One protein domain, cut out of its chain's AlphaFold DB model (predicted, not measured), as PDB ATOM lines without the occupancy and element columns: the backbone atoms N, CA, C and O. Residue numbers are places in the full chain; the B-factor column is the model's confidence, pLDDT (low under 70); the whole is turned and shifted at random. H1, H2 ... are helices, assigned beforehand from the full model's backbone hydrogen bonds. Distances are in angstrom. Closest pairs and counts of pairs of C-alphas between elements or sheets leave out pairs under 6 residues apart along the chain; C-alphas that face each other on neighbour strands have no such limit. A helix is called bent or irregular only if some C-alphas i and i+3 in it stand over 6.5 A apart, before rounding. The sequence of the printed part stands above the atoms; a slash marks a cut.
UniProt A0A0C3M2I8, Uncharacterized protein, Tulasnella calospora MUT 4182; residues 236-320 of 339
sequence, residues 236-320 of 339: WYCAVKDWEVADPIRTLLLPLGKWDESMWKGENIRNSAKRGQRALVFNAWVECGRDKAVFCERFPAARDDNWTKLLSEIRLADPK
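What this domain is: This is residues 236 to 320 of the 339 residues of an uncharacterized protein of Tulasnella calospora MUT 4182 (UniProt A0A0C3M2I8). One long helix, H2, runs through the domain, and three shorter helices gather about its later half: H1 crosses it, H4 packs on it at a steep angle, and H3 sits near its last turns. The earlier half of H2 reaches away from these helices, and a wide loop of residues 245 to 265 leads from the end of H1 to its beginning. The printed part has 85 residues, 49 of them in four named helices in the order H1, H2, H3, H4, with no named strand; the class is all helix. The whole is compact, with a radius of gyration of the C-alphas of 13.2 A, and spans 36 by 26 by 21 A.

Where its parts are: H1 covers residues 236 to 244 and begins at C-alpha 236, at (104.935, 109.667, 132.347); it is 13.0 A long from first to last C-alpha. H2 covers residues 266 to 287, from C-alpha 266 at (118.695, 117.938, 111.390), and is 30.3 A long. H2 is irregular, with C-alphas 267 and 270 8.1 A apart, and has a kink of 42 degrees near residue 273. H3 covers residues 292 to 298 and is 9.9 A long. H4 covers residues 307 to 317, is 15.5 A long and ends at C-alpha 317, at (112.577, 95.277, 130.053).

How they stand to each other: H1 and H2 touch, about perpendicular at 74 degrees; their closest C-alphas, those of Val 240 and Phe 282, are 5.2 A apart. H2 touches H1 with residues 278 to 285 alone. H2 touches H4 with residues 277 to 284 alone, and the closest C-alphas of the two, those of Ala 284 and Ile 314, are 6.9 A apart. H2 and H4 run the same way at a steep tilt of 62 degrees. H2 and H3 are close but not clearly touching: their closest C-alphas, those of Trp 285 and Phe 295, are 6.3 A apart. H1 and H4 are also close but not clearly touching, with the C-alphas of Trp 236 and Trp 307 closest at 7.1 A. H3 is apart from H1 and from H4. In H1, H3 and H4 every O i to N i+4 pair is within hydrogen-bond range; in H2, 13 of 18 are.

The domain as a whole: The two C-alphas farthest apart, those of Glu 267 and Ala 293, are 38.7 A from each other. The link from H1 to H2, 21 residues, is long; that from H2 to H3, 4 residues, is tight; that from H3 to H4, 8 residues, is short. The printed part has no cut. The mean pLDDT of the printed part is 94.5, and no printed residue is under 70.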
ATOM      1  N   TRP A 236     105.033 110.643 133.434       96.38
ATOM      2  CA  TRP A 236     104.935 109.667 132.347       96.38
ATOM      3  C   TRP A 236     103.598 109.733 131.598       96.38
ATOM      4  O   TRP A 236     103.563 109.499 130.391       96.38
ATOM      5  N   TYR A 237     102.513 110.113 132.274       95.62
ATOM      6  CA  TYR A 237     101.202 110.267 131.653       95.62
ATOM      7  C   TYR A 237     101.189 111.466 130.701       95.62
ATOM      8  O   TYR A 237     100.651 111.374 129.600       95.62
ATOM      9  N   CYS A 238     101.873 112.563 131.054       95.44
ATOM     10  CA  CYS A 238     102.099 113.674 130.126       95.44
ATOM     11  C   CYS A 238     102.880 113.233 128.882       95.44
ATOM     12  O   CYS A 238     102.546 113.648 127.777       95.44
ATOM     13  N   ALA A 239     103.889 112.368 129.032       96.56
ATOM     14  CA  ALA A 239     104.632 111.833 127.890       96.56
ATOM     15  C   ALA A 239     103.748 110.996 126.948       96.56
ATOM     16  O   ALA A 239     103.884 111.124 125.730       96.56
ATOM     17  N   VAL A 240     102.838 110.185 127.502       97.38
ATOM     18  CA  VAL A 240     101.835 109.419 126.740       97.38
ATOM     19  C   VAL A 240     100.845 110.362 126.052       97.38
ATOM     20  O   VAL A 240     100.619 110.241 124.850       97.38
ATOM     21  N   LYS A 241     100.313 111.352 126.777       96.38
ATOM     22  CA  LYS A 241      99.366 112.336 126.239       96.38
ATOM     23  C   LYS A 241      99.972 113.142 125.091       96.38
ATOM     24  O   LYS A 241      99.341 113.255 124.050       96.38
ATOM     25  N   ASP A 242     101.207 113.620 125.246       96.38
ATOM     26  CA  ASP A 242     101.929 114.362 124.205       96.38
ATOM     27  C   ASP A 242     102.175 113.506 122.944       96.38
ATOM     28  O   ASP A 242     102.433 114.030 121.857       96.38
ATOM     29  N   TRP A 243     102.133 112.177 123.068       98.00
ATOM     30  CA  TRP A 243     102.265 111.275 121.929       98.00
ATOM     31  C   TRP A 243     100.984 111.186 121.094       98.00
ATOM     32  O   TRP A 243     101.063 111.179 119.863       98.00
ATOM     33  N   GLU A 244      99.824 111.147 121.751       97.50
ATOM     34  CA  GLU A 244      98.517 110.921 121.118       97.50
ATOM     35  C   GLU A 244      97.759 112.212 120.792       97.50
ATOM     36  O   GLU A 244      97.057 112.281 119.782       97.50
ATOM     37  N   VAL A 245      97.915 113.245 121.621       96.25
ATOM     38  CA  VAL A 245      97.099 114.460 121.603       96.25
ATOM     39  C   VAL A 245      97.997 115.686 121.439       96.25
ATOM     40  O   VAL A 245      99.033 115.812 122.087       96.25
ATOM     41  N   ALA A 246      97.595 116.600 120.553       93.50
ATOM     42  CA  ALA A 246      98.227 117.909 120.444       93.50
ATOM     43  C   ALA A 246      97.900 118.745 121.688       93.50
ATOM     44  O   ALA A 246      96.772 118.728 122.178       93.50
ATOM     45  N   ASP A 247      98.868 119.510 122.172       92.38
ATOM     46  CA  ASP A 247      98.694 120.431 123.290       92.38
ATOM     47  C   ASP A 247      99.172 121.833 122.880       92.38
ATOM     48  O   ASP A 247     100.331 122.194 123.123       92.38
ATOM     49  N   PRO A 248      98.299 122.639 122.243       88.00
ATOM     50  CA  PRO A 248      98.648 123.994 121.822       88.00
ATOM     51  C   PRO A 248      99.097 124.884 122.986       88.00
ATOM     52  O   PRO A 248      99.944 125.752 122.792       88.00
ATOM     53  N   ILE A 249      98.597 124.634 124.204       84.56
ATOM     54  CA  ILE A 249      98.944 125.408 125.406       84.56
ATOM     55  C   ILE A 249     100.429 125.229 125.734       84.56
ATOM     56  O   ILE A 249     101.109 126.179 126.114       84.56
ATOM     57  N   ARG A 250     100.951 124.015 125.542       85.88
ATOM     58  CA  ARG A 250     102.371 123.696 125.722       85.88
ATOM     59  C   ARG A 250     103.187 123.862 124.441       85.88
ATOM     60  O   ARG A 250     104.295 123.355 124.409       85.88
ATOM     61  N   THR A 251     102.668 124.542 123.414       89.12
ATOM     62  CA  THR A 251     103.286 124.723 122.081       89.12
ATOM     63  C   THR A 251     103.445 123.440 121.252       89.12
ATOM     64  O   THR A 251     104.250 123.390 120.324       89.12
ATOM     65  N   LEU A 252     102.681 122.390 121.559       93.88
ATOM     66  CA  LEU A 252     102.663 121.135 120.809       93.88
ATOM     67  C   LEU A 252     101.490 121.130 119.820       93.88
ATOM     68  O   LEU A 252     100.414 120.626 120.121       93.88
ATOM     69  N   LEU A 253     101.695 121.687 118.625       91.81
ATOM     70  CA  LEU A 253     100.632 121.827 117.615       91.81
ATOM     71  C   LEU A 253     100.197 120.496 116.981       91.81
ATOM     72  O   LEU A 253      99.065 120.367 116.522       91.81
ATOM     73  N   LEU A 254     101.084 119.499 116.963       94.44
ATOM     74  CA  LEU A 254     100.825 118.166 116.421       94.44
ATOM     75  C   LEU A 254     101.223 117.093 117.439       94.44
ATOM     76  O   LEU A 254     102.281 117.241 118.059       94.44
ATOM     77  N   PRO A 255     100.455 115.992 117.571       97.19
ATOM     78  CA  PRO A 255     100.849 114.862 118.409       97.19
ATOM     79  C   PRO A 255     102.208 114.312 117.978       97.19
ATOM     80  O   PRO A 255     102.451 114.155 116.779       97.19
ATOM     81  N   LEU A 256     103.081 113.960 118.925       97.19
ATOM     82  CA  LEU A 256     104.448 113.526 118.597       97.19
ATOM     83  C   LEU A 256     104.511 112.258 117.736       97.19
ATOM     84  O   LEU A 256     105.471 112.075 116.973       97.19
ATOM     85  N   GLY A 257     103.492 111.399 117.824       97.06
ATOM     86  CA  GLY A 257     103.359 110.220 116.971       97.06
ATOM     87  C   GLY A 257     103.157 110.553 115.489       97.06
ATOM     88  O   GLY A 257     103.501 109.736 114.641       97.06
ATOM     89  N   LYS A 258     102.663 111.757 115.168       97.12
ATOM     90  CA  LYS A 258     102.401 112.229 113.797       97.12
ATOM     91  C   LYS A 258     103.519 113.098 113.212       97.12
ATOM     92  O   LYS A 258     103.377 113.594 112.102       97.12
ATOM     93  N   TRP A 259     104.605 113.321 113.953       95.06
ATOM     94  CA  TRP A 259     105.718 114.141 113.474       95.06
ATOM     95  C   TRP A 259     106.504 113.434 112.365       95.06
ATOM     96  O   TRP A 259     106.965 112.304 112.553       95.06
ATOM     97  N   ASP A 260     106.724 114.153 111.266       95.06
ATOM     98  CA  ASP A 260     107.694 113.821 110.219       95.06
ATOM     99  C   ASP A 260     109.126 113.829 110.797       95.06
ATOM    100  O   ASP A 260     109.444 114.569 111.730       95.06
ATOM    101  N   GLU A 261     110.001 112.994 110.239       93.94
ATOM    102  CA  GLU A 261     111.449 113.034 110.436       93.94
ATOM    103  C   GLU A 261     112.054 114.438 110.314       93.94
ATOM    104  O   GLU A 261     112.919 114.783 111.122       93.94
ATOM    105  N   SER A 262     111.577 115.270 109.384       91.50
ATOM    106  CA  SER A 262     112.035 116.659 109.224       91.50
ATOM    107  C   SER A 262     111.838 117.515 110.488       91.50
ATOM    108  O   SER A 262     112.634 118.412 110.769       91.50
ATOM    109  N   MET A 263     110.835 117.201 111.317       91.56
ATOM    110  CA  MET A 263     110.495 117.974 112.520       91.56
ATOM    111  C   MET A 263     111.404 117.677 113.722       91.56
ATOM    112  O   MET A 263     111.440 118.449 114.683       91.56
ATOM    113  N   TRP A 264     112.139 116.561 113.707       93.62
ATOM    114  CA  TRP A 264     112.984 116.149 114.838       93.62
ATOM    115  C   TRP A 264     114.403 115.713 114.459       93.62
ATOM    116  O   TRP A 264     115.225 115.521 115.359       93.62
ATOM    117  N   LYS A 265     114.726 115.577 113.170       91.25
ATOM    118  CA  LYS A 265     116.100 115.411 112.671       91.25
ATOM    119  C   LYS A 265     116.703 116.764 112.258       91.25
ATOM    120  O   LYS A 265     116.055 117.805 112.328       91.25
ATOM    121  N   GLY A 266     117.980 116.752 111.868       90.94
ATOM    122  CA  GLY A 266     118.695 117.938 111.390       90.94
ATOM    123  C   GLY A 266     118.868 119.004 112.473       90.94
ATOM    124  O   GLY A 266     119.356 118.717 113.566       90.94
ATOM    125  N   GLU A 267     118.443 120.230 112.174       86.06
ATOM    126  CA  GLU A 267     118.573 121.389 113.066       86.06
ATOM    127  C   GLU A 267     117.786 121.224 114.384       86.06
ATOM    128  O   GLU A 267     118.146 121.789 115.417       86.06
ATOM    129  N   ASN A 268     116.773 120.352 114.390       85.25
ATOM    130  CA  ASN A 268     115.937 120.047 115.552       85.25
ATOM    131  C   ASN A 268     116.440 118.844 116.365       85.25
ATOM    132  O   ASN A 268     115.663 118.197 117.067       85.25
ATOM    133  N   ILE A 269     117.743 118.536 116.335       87.50
ATOM    134  CA  ILE A 269     118.312 117.356 117.012       87.50
ATOM    135  C   ILE A 269     117.991 117.286 118.517       87.50
ATOM    136  O   ILE A 269     117.879 116.198 119.085       87.50
ATOM    137  N   ARG A 270     117.762 118.436 119.168       86.00
ATOM    138  CA  ARG A 270     117.321 118.511 120.573       86.00
ATOM    139  C   ARG A 270     115.951 117.853 120.793       86.00
ATOM    140  O   ARG A 270     115.727 117.241 121.837       86.00
ATOM    141  N   ASN A 271     115.058 117.924 119.804       91.81
ATOM    142  CA  ASN A 271     113.746 117.281 119.836       91.81
ATOM    143  C   ASN A 271     113.849 115.761 119.660       91.81
ATOM    144  O   ASN A 271     113.040 115.038 120.239       91.81
ATOM    145  N   SER A 272     114.857 115.269 118.930       93.88
ATOM    146  CA  SER A 272     115.067 113.834 118.681       93.88
ATOM    147  C   SER A 272     115.137 113.023 119.975       93.88
ATOM    148  O   SER A 272     114.402 112.050 120.153       93.88
ATOM    149  N   ALA A 273     115.964 113.465 120.930       94.25
ATOM    150  CA  ALA A 273     116.134 112.770 122.203       94.25
ATOM    151  C   ALA A 273     114.838 112.760 123.029       94.25
ATOM    152  O   ALA A 273     114.430 111.706 123.522       94.25
ATOM    153  N   LYS A 274     114.163 113.912 123.144       95.62
ATOM    154  CA  LYS A 274     112.896 114.041 123.882       95.62
ATOM    155  C   LYS A 274     111.794 113.184 123.256       95.62
ATOM    156  O   LYS A 274     111.131 112.427 123.963       95.62
ATOM    157  N   ARG A 275     111.632 113.250 121.929       96.38
ATOM    158  CA  ARG A 275     110.668 112.434 121.181       96.38
ATOM    159  C   ARG A 275     110.958 110.947 121.361       96.38
ATOM    160  O   ARG A 275     110.043 110.201 121.679       96.38
ATOM    161  N   GLY A 276     112.215 110.524 121.229       96.06
ATOM    162  CA  GLY A 276     112.610 109.123 121.399       96.06
ATOM    163  C   GLY A 276     112.327 108.576 122.801       96.06
ATOM    164  O   GLY A 276     111.886 107.439 122.940       96.06
ATOM    165  N   GLN A 277     112.520 109.385 123.847       96.25
ATOM    166  CA  GLN A 277     112.152 108.999 125.215       96.25
ATOM    167  C   GLN A 277     110.635 108.840 125.379       96.25
ATOM    168  O   GLN A 277     110.190 107.861 125.971       96.25
ATOM    169  N   ARG A 278     109.837 109.761 124.825       97.31
ATOM    170  CA  ARG A 278     108.368 109.680 124.873       97.31
ATOM    171  C   ARG A 278     107.824 108.504 124.067       97.31
ATOM    172  O   ARG A 278     106.939 107.818 124.556       97.31
ATOM    173  N   ALA A 279     108.412 108.222 122.906       97.38
ATOM    174  CA  ALA A 279     108.095 107.048 122.094       97.38
ATOM    175  C   ALA A 279     108.293 105.752 122.889       97.38
ATOM    176  O   ALA A 279     107.455 104.858 122.861       97.38
ATOM    177  N   LEU A 280     109.403 105.669 123.624       96.81
ATOM    178  CA  LEU A 280     109.752 104.506 124.431       96.81
ATOM    179  C   LEU A 280     108.744 104.279 125.567       96.81
ATOM    180  O   LEU A 280     108.281 103.158 125.751       96.81
ATOM    181  N   VAL A 281     108.354 105.342 126.278       97.69
ATOM    182  CA  VAL A 281     107.310 105.264 127.314       97.69
ATOM    183  C   VAL A 281     105.950 104.913 126.712       97.69
ATOM    184  O   VAL A 281     105.253 104.058 127.249       97.69
ATOM    185  N   PHE A 282     105.592 105.516 125.578       98.06
ATOM    186  CA  PHE A 282     104.338 105.234 124.886       98.06
ATOM    187  C   PHE A 282     104.237 103.775 124.417       98.06
ATOM    188  O   PHE A 282     103.205 103.138 124.597       98.06
ATOM    189  N   ASN A 283     105.307 103.212 123.858       97.06
ATOM    190  CA  ASN A 283     105.304 101.817 123.420       97.06
ATOM    191  C   ASN A 283     105.143 100.859 124.607       97.06
ATOM    192  O   ASN A 283     104.319  99.953 124.547       97.06
ATOM    193  N   ALA A 284     105.857 101.104 125.710       97.44
ATOM    194  CA  ALA A 284     105.698 100.321 126.934       97.44
ATOM    195  C   ALA A 284     104.279 100.436 127.522       97.44
ATOM    196  O   ALA A 284     103.733  99.457 128.028       97.44
ATOM    197  N   TRP A 285     103.659 101.614 127.415       98.06
ATOM    198  CA  TRP A 285     102.260 101.839 127.782       98.06
ATOM    199  C   TRP A 285     101.295 100.995 126.939       98.06
ATOM    200  O   TRP A 285     100.395 100.351 127.482       98.06
ATOM    201  N   VAL A 286     101.513 100.936 125.622       97.69
ATOM    202  CA  VAL A 286     100.725 100.097 124.707       97.69
ATOM    203  C   VAL A 286     100.918  98.605 125.002       97.69
ATOM    204  O   VAL A 286      99.936  97.868 125.010       97.69
ATOM    205  N   GLU A 287     102.139  98.160 125.311       96.94
ATOM    206  CA  GLU A 287     102.411  96.769 125.712       96.94
ATOM    207  C   GLU A 287     101.701  96.366 127.010       96.94
ATOM    208  O   GLU A 287     101.338  95.206 127.175       96.94
ATOM    209  N   CYS A 288     101.479  97.312 127.924       97.81
ATOM    210  CA  CYS A 288     100.719  97.087 129.157       97.81
ATOM    211  C   CYS A 288      99.198  97.164 128.939       97.81
ATOM    212  O   CYS A 288      98.450  97.384 129.889       97.81
ATOM    213  N   GLY A 289      98.724  97.058 127.693       97.81
ATOM    214  CA  GLY A 289      97.300  97.110 127.365       97.81
ATOM    215  C   GLY A 289      96.658  98.476 127.601       97.81
ATOM    216  O   GLY A 289      95.438  98.559 127.696       97.81
ATOM    217  N   ARG A 290      97.459  99.550 127.699       97.62
ATOM    218  CA  ARG A 290      96.996 100.892 128.087       97.62
ATOM    219  C   ARG A 290      96.278 100.914 129.445       97.62
ATOM    220  O   ARG A 290      95.392 101.741 129.667       97.62
ATOM    221  N   ASP A 291      96.663 100.019 130.351       98.06
ATOM    222  CA  ASP A 291      96.136  99.967 131.710       98.06
ATOM    223  C   ASP A 291      97.127 100.592 132.702       98.06
ATOM    224  O   ASP A 291      98.301 100.213 132.781       98.06
ATOM    225  N   LYS A 292      96.647 101.575 133.475       96.62
ATOM    226  CA  LYS A 292      97.465 102.329 134.435       96.62
ATOM    227  C   LYS A 292      97.999 101.439 135.551       96.62
ATOM    228  O   LYS A 292      99.156 101.599 135.933       96.62
ATOM    229  N   ALA A 293      97.174 100.546 136.084       97.12
ATOM    230  CA  ALA A 293      97.567  99.662 137.168       97.12
ATOM    231  C   ALA A 293      98.642  98.684 136.687       97.12
ATOM    232  O   ALA A 293      99.698  98.608 137.313       97.12
ATOM    233  N   VAL A 294      98.431  98.055 135.524       98.12
ATOM    234  CA  VAL A 294      99.400  97.125 134.917       98.12
ATOM    235  C   VAL A 294     100.718  97.832 134.601       98.12
ATOM    236  O   VAL A 294     101.794  97.322 134.917       98.12
ATOM    237  N   PHE A 295     100.664  99.043 134.038       97.81
ATOM    238  CA  PHE A 295     101.866  99.821 133.739       97.81
ATOM    239  C   PHE A 295     102.648 100.190 135.006       97.81
ATOM    240  O   PHE A 295     103.865 100.034 135.049       97.81
ATOM    241  N   CYS A 296     101.959 100.640 136.057       96.69
ATOM    242  CA  CYS A 296     102.584 100.995 137.330       96.69
ATOM    243  C   CYS A 296     103.014  99.782 138.170       96.69
ATOM    244  O   CYS A 296     103.779  99.957 139.117       96.69
ATOM    245  N   GLU A 297     102.486  98.587 137.912       97.44
ATOM    246  CA  GLU A 297     102.960  97.327 138.496       97.44
ATOM    247  C   GLU A 297     104.230  96.844 137.788       97.44
ATOM    248  O   GLU A 297     105.218  96.531 138.450       97.44
ATOM    249  N   ARG A 298     104.243  96.877 136.449       97.75
ATOM    250  CA  ARG A 298     105.412  96.504 135.639       97.75
ATOM    251  C   ARG A 298     106.580  97.480 135.802       97.75
ATOM    252  O   ARG A 298     107.731  97.052 135.785       97.75
ATOM    253  N   PHE A 299     106.291  98.772 135.964       97.31
ATOM    254  CA  PHE A 299     107.283  99.838 136.119       97.31
ATOM    255  C   PHE A 299     107.006 100.661 137.386       97.31
ATOM    256  O   PHE A 299     106.360 101.715 137.318       97.31
ATOM    257  N   PRO A 300     107.478 100.215 138.565       96.69
ATOM    258  CA  PRO A 300     107.230 100.900 139.831       96.69
ATOM    259  C   PRO A 300     107.698 102.361 139.843       96.69
ATOM    260  O   PRO A 300     107.035 103.200 140.451       96.69
ATOM    261  N   ALA A 301     108.765 102.708 139.107       96.19
ATOM    262  CA  ALA A 301     109.236 104.093 139.007       96.19
ATOM    263  C   ALA A 301     108.217 105.060 138.379       96.19
ATOM    264  O   ALA A 301     108.354 106.275 138.531       96.19
ATOM    265  N   ALA A 302     107.185 104.548 137.697       96.06
ATOM    266  CA  ALA A 302     106.067 105.347 137.209       96.06
ATOM    267  C   ALA A 302     105.190 105.911 138.346       96.06
ATOM    268  O   ALA A 302     104.469 106.880 138.118       96.06
ATOM    269  N   ARG A 303     105.230 105.318 139.551       94.56
ATOM    270  CA  ARG A 303     104.516 105.810 140.747       94.56
ATOM    271  C   ARG A 303     105.289 106.918 141.461       94.56
ATOM    272  O   ARG A 303     104.680 107.849 141.967       94.56
ATOM    273  N   ASP A 304     106.616 106.820 141.444       91.75
ATOM    274  CA  ASP A 304     107.526 107.761 142.109       91.75
ATOM    275  C   ASP A 304     107.798 109.028 141.272       91.75
ATOM    276  O   ASP A 304     108.613 109.866 141.660       91.75
ATOM    277  N   ASP A 305     107.204 109.132 140.076       89.19
ATOM    278  CA  ASP A 305     107.447 110.197 139.092       89.19
ATOM    279  C   ASP A 305     108.934 110.411 138.736       89.19
ATOM    280  O   ASP A 305     109.353 111.464 138.241       89.19
ATOM    281  N   ASN A 306     109.761 109.377 138.922       92.94
ATOM    282  CA  ASN A 306     111.183 109.424 138.616       92.94
ATOM    283  C   ASN A 306     111.427 109.068 137.143       92.94
ATOM    284  O   ASN A 306     111.663 107.912 136.787       92.94
ATOM    285  N   TRP A 307     111.403 110.090 136.281       95.44
ATOM    286  CA  TRP A 307     111.559 109.952 134.826       95.44
ATOM    287  C   TRP A 307     112.787 109.138 134.405       95.44
ATOM    288  O   TRP A 307     112.698 108.255 133.551       95.44
ATOM    289  N   THR A 308     113.947 109.415 135.004       95.50
ATOM    290  CA  THR A 308     115.205 108.752 134.637       95.50
ATOM    291  C   THR A 308     115.176 107.273 135.006       95.50
ATOM    292  O   THR A 308     115.567 106.433 134.192       95.50
ATOM    293  N   LYS A 309     114.673 106.955 136.205       96.50
ATOM    294  CA  LYS A 309     114.525 105.575 136.676       96.50
ATOM    295  C   LYS A 309     113.519 104.815 135.810       96.50
ATOM    296  O   LYS A 309     113.856 103.743 135.315       96.50
ATOM    297  N   LEU A 310     112.372 105.418 135.493       97.25
ATOM    298  CA  LEU A 310     111.374 104.836 134.592       97.25
ATOM    299  C   LEU A 310     111.963 104.496 133.216       97.25
ATOM    300  O   LEU A 310     111.812 103.379 132.725       97.25
ATOM    301  N   LEU A 311     112.691 105.432 132.597       97.12
ATOM    302  CA  LEU A 311     113.345 105.171 131.313       97.12
ATOM    303  C   LEU A 311     114.375 104.039 131.405       97.12
ATOM    304  O   LEU A 311     114.568 103.327 130.421       97.12
ATOM    305  N   SER A 312     115.068 103.886 132.538       96.19
ATOM    306  CA  SER A 312     116.009 102.779 132.739       96.19
ATOM    307  C   SER A 312     115.297 101.431 132.874       96.19
ATOM    308  O   SER A 312     115.691 100.491 132.189       96.19
ATOM    309  N   GLU A 313     114.208 101.362 133.645       97.00
ATOM    310  CA  GLU A 313     113.398 100.151 133.826       97.00
ATOM    311  C   GLU A 313     112.811  99.675 132.492       97.00
ATOM    312  O   GLU A 313     112.976  98.514 132.123       97.00
ATOM    313  N   ILE A 314     112.224 100.584 131.704       96.88
ATOM    314  CA  ILE A 314     111.660 100.227 130.394       96.88
ATOM    315  C   ILE A 314     112.751  99.725 129.437       96.88
ATOM    316  O   ILE A 314     112.539  98.773 128.693       96.88
ATOM    317  N   ARG A 315     113.944 100.331 129.458       95.38
ATOM    318  CA  ARG A 315     115.062  99.887 128.606       95.38
ATOM    319  C   ARG A 315     115.608  98.521 129.003       95.38
ATOM    320  O   ARG A 315     116.077  97.816 128.119       95.38
ATOM    321  N   LEU A 316     115.594  98.189 130.293       94.50
ATOM    322  CA  LEU A 316     115.993  96.870 130.791       94.50
ATOM    323  C   LEU A 316     114.953  95.800 130.441       94.50
ATOM    324  O   LEU A 316     115.321  94.655 130.205       94.50
ATOM    325  N   ALA A 317     113.675  96.179 130.382       95.25
ATOM    326  CA  ALA A 317     112.577  95.277 130.053       95.25
ATOM    327  C   ALA A 317     112.419  94.988 128.548       95.25
ATOM    328  O   ALA A 317     111.720  94.037 128.209       95.25
ATOM    329  N   ASP A 318     113.014  95.788 127.654       92.44
ATOM    330  CA  ASP A 318     112.908  95.612 126.199       92.44
ATOM    331  C   ASP A 318     113.938  94.583 125.681       92.44
ATOM    332  O   ASP A 318     115.121  94.915 125.538       92.44
ATOM    333  N   PRO A 319     113.522  93.348 125.330       84.12
ATOM    334  CA  PRO A 319     114.440  92.304 124.876       84.12
ATOM    335  C   PRO A 319     115.026  92.591 123.486       84.12
ATOM    336  O   PRO A 319     116.065  92.039 123.124       84.12
ATOM    337  N   LYS A 320     114.375  93.443 122.678       80.88
ATOM    338  CA  LYS A 320     114.832  93.770 121.317       80.88
ATOM    339  C   LYS A 320     115.996  94.740 121.342       80.88
ATOM    340  O   LYS A 320     116.808  94.771 120.413       80.88
TER     341      LYS A 320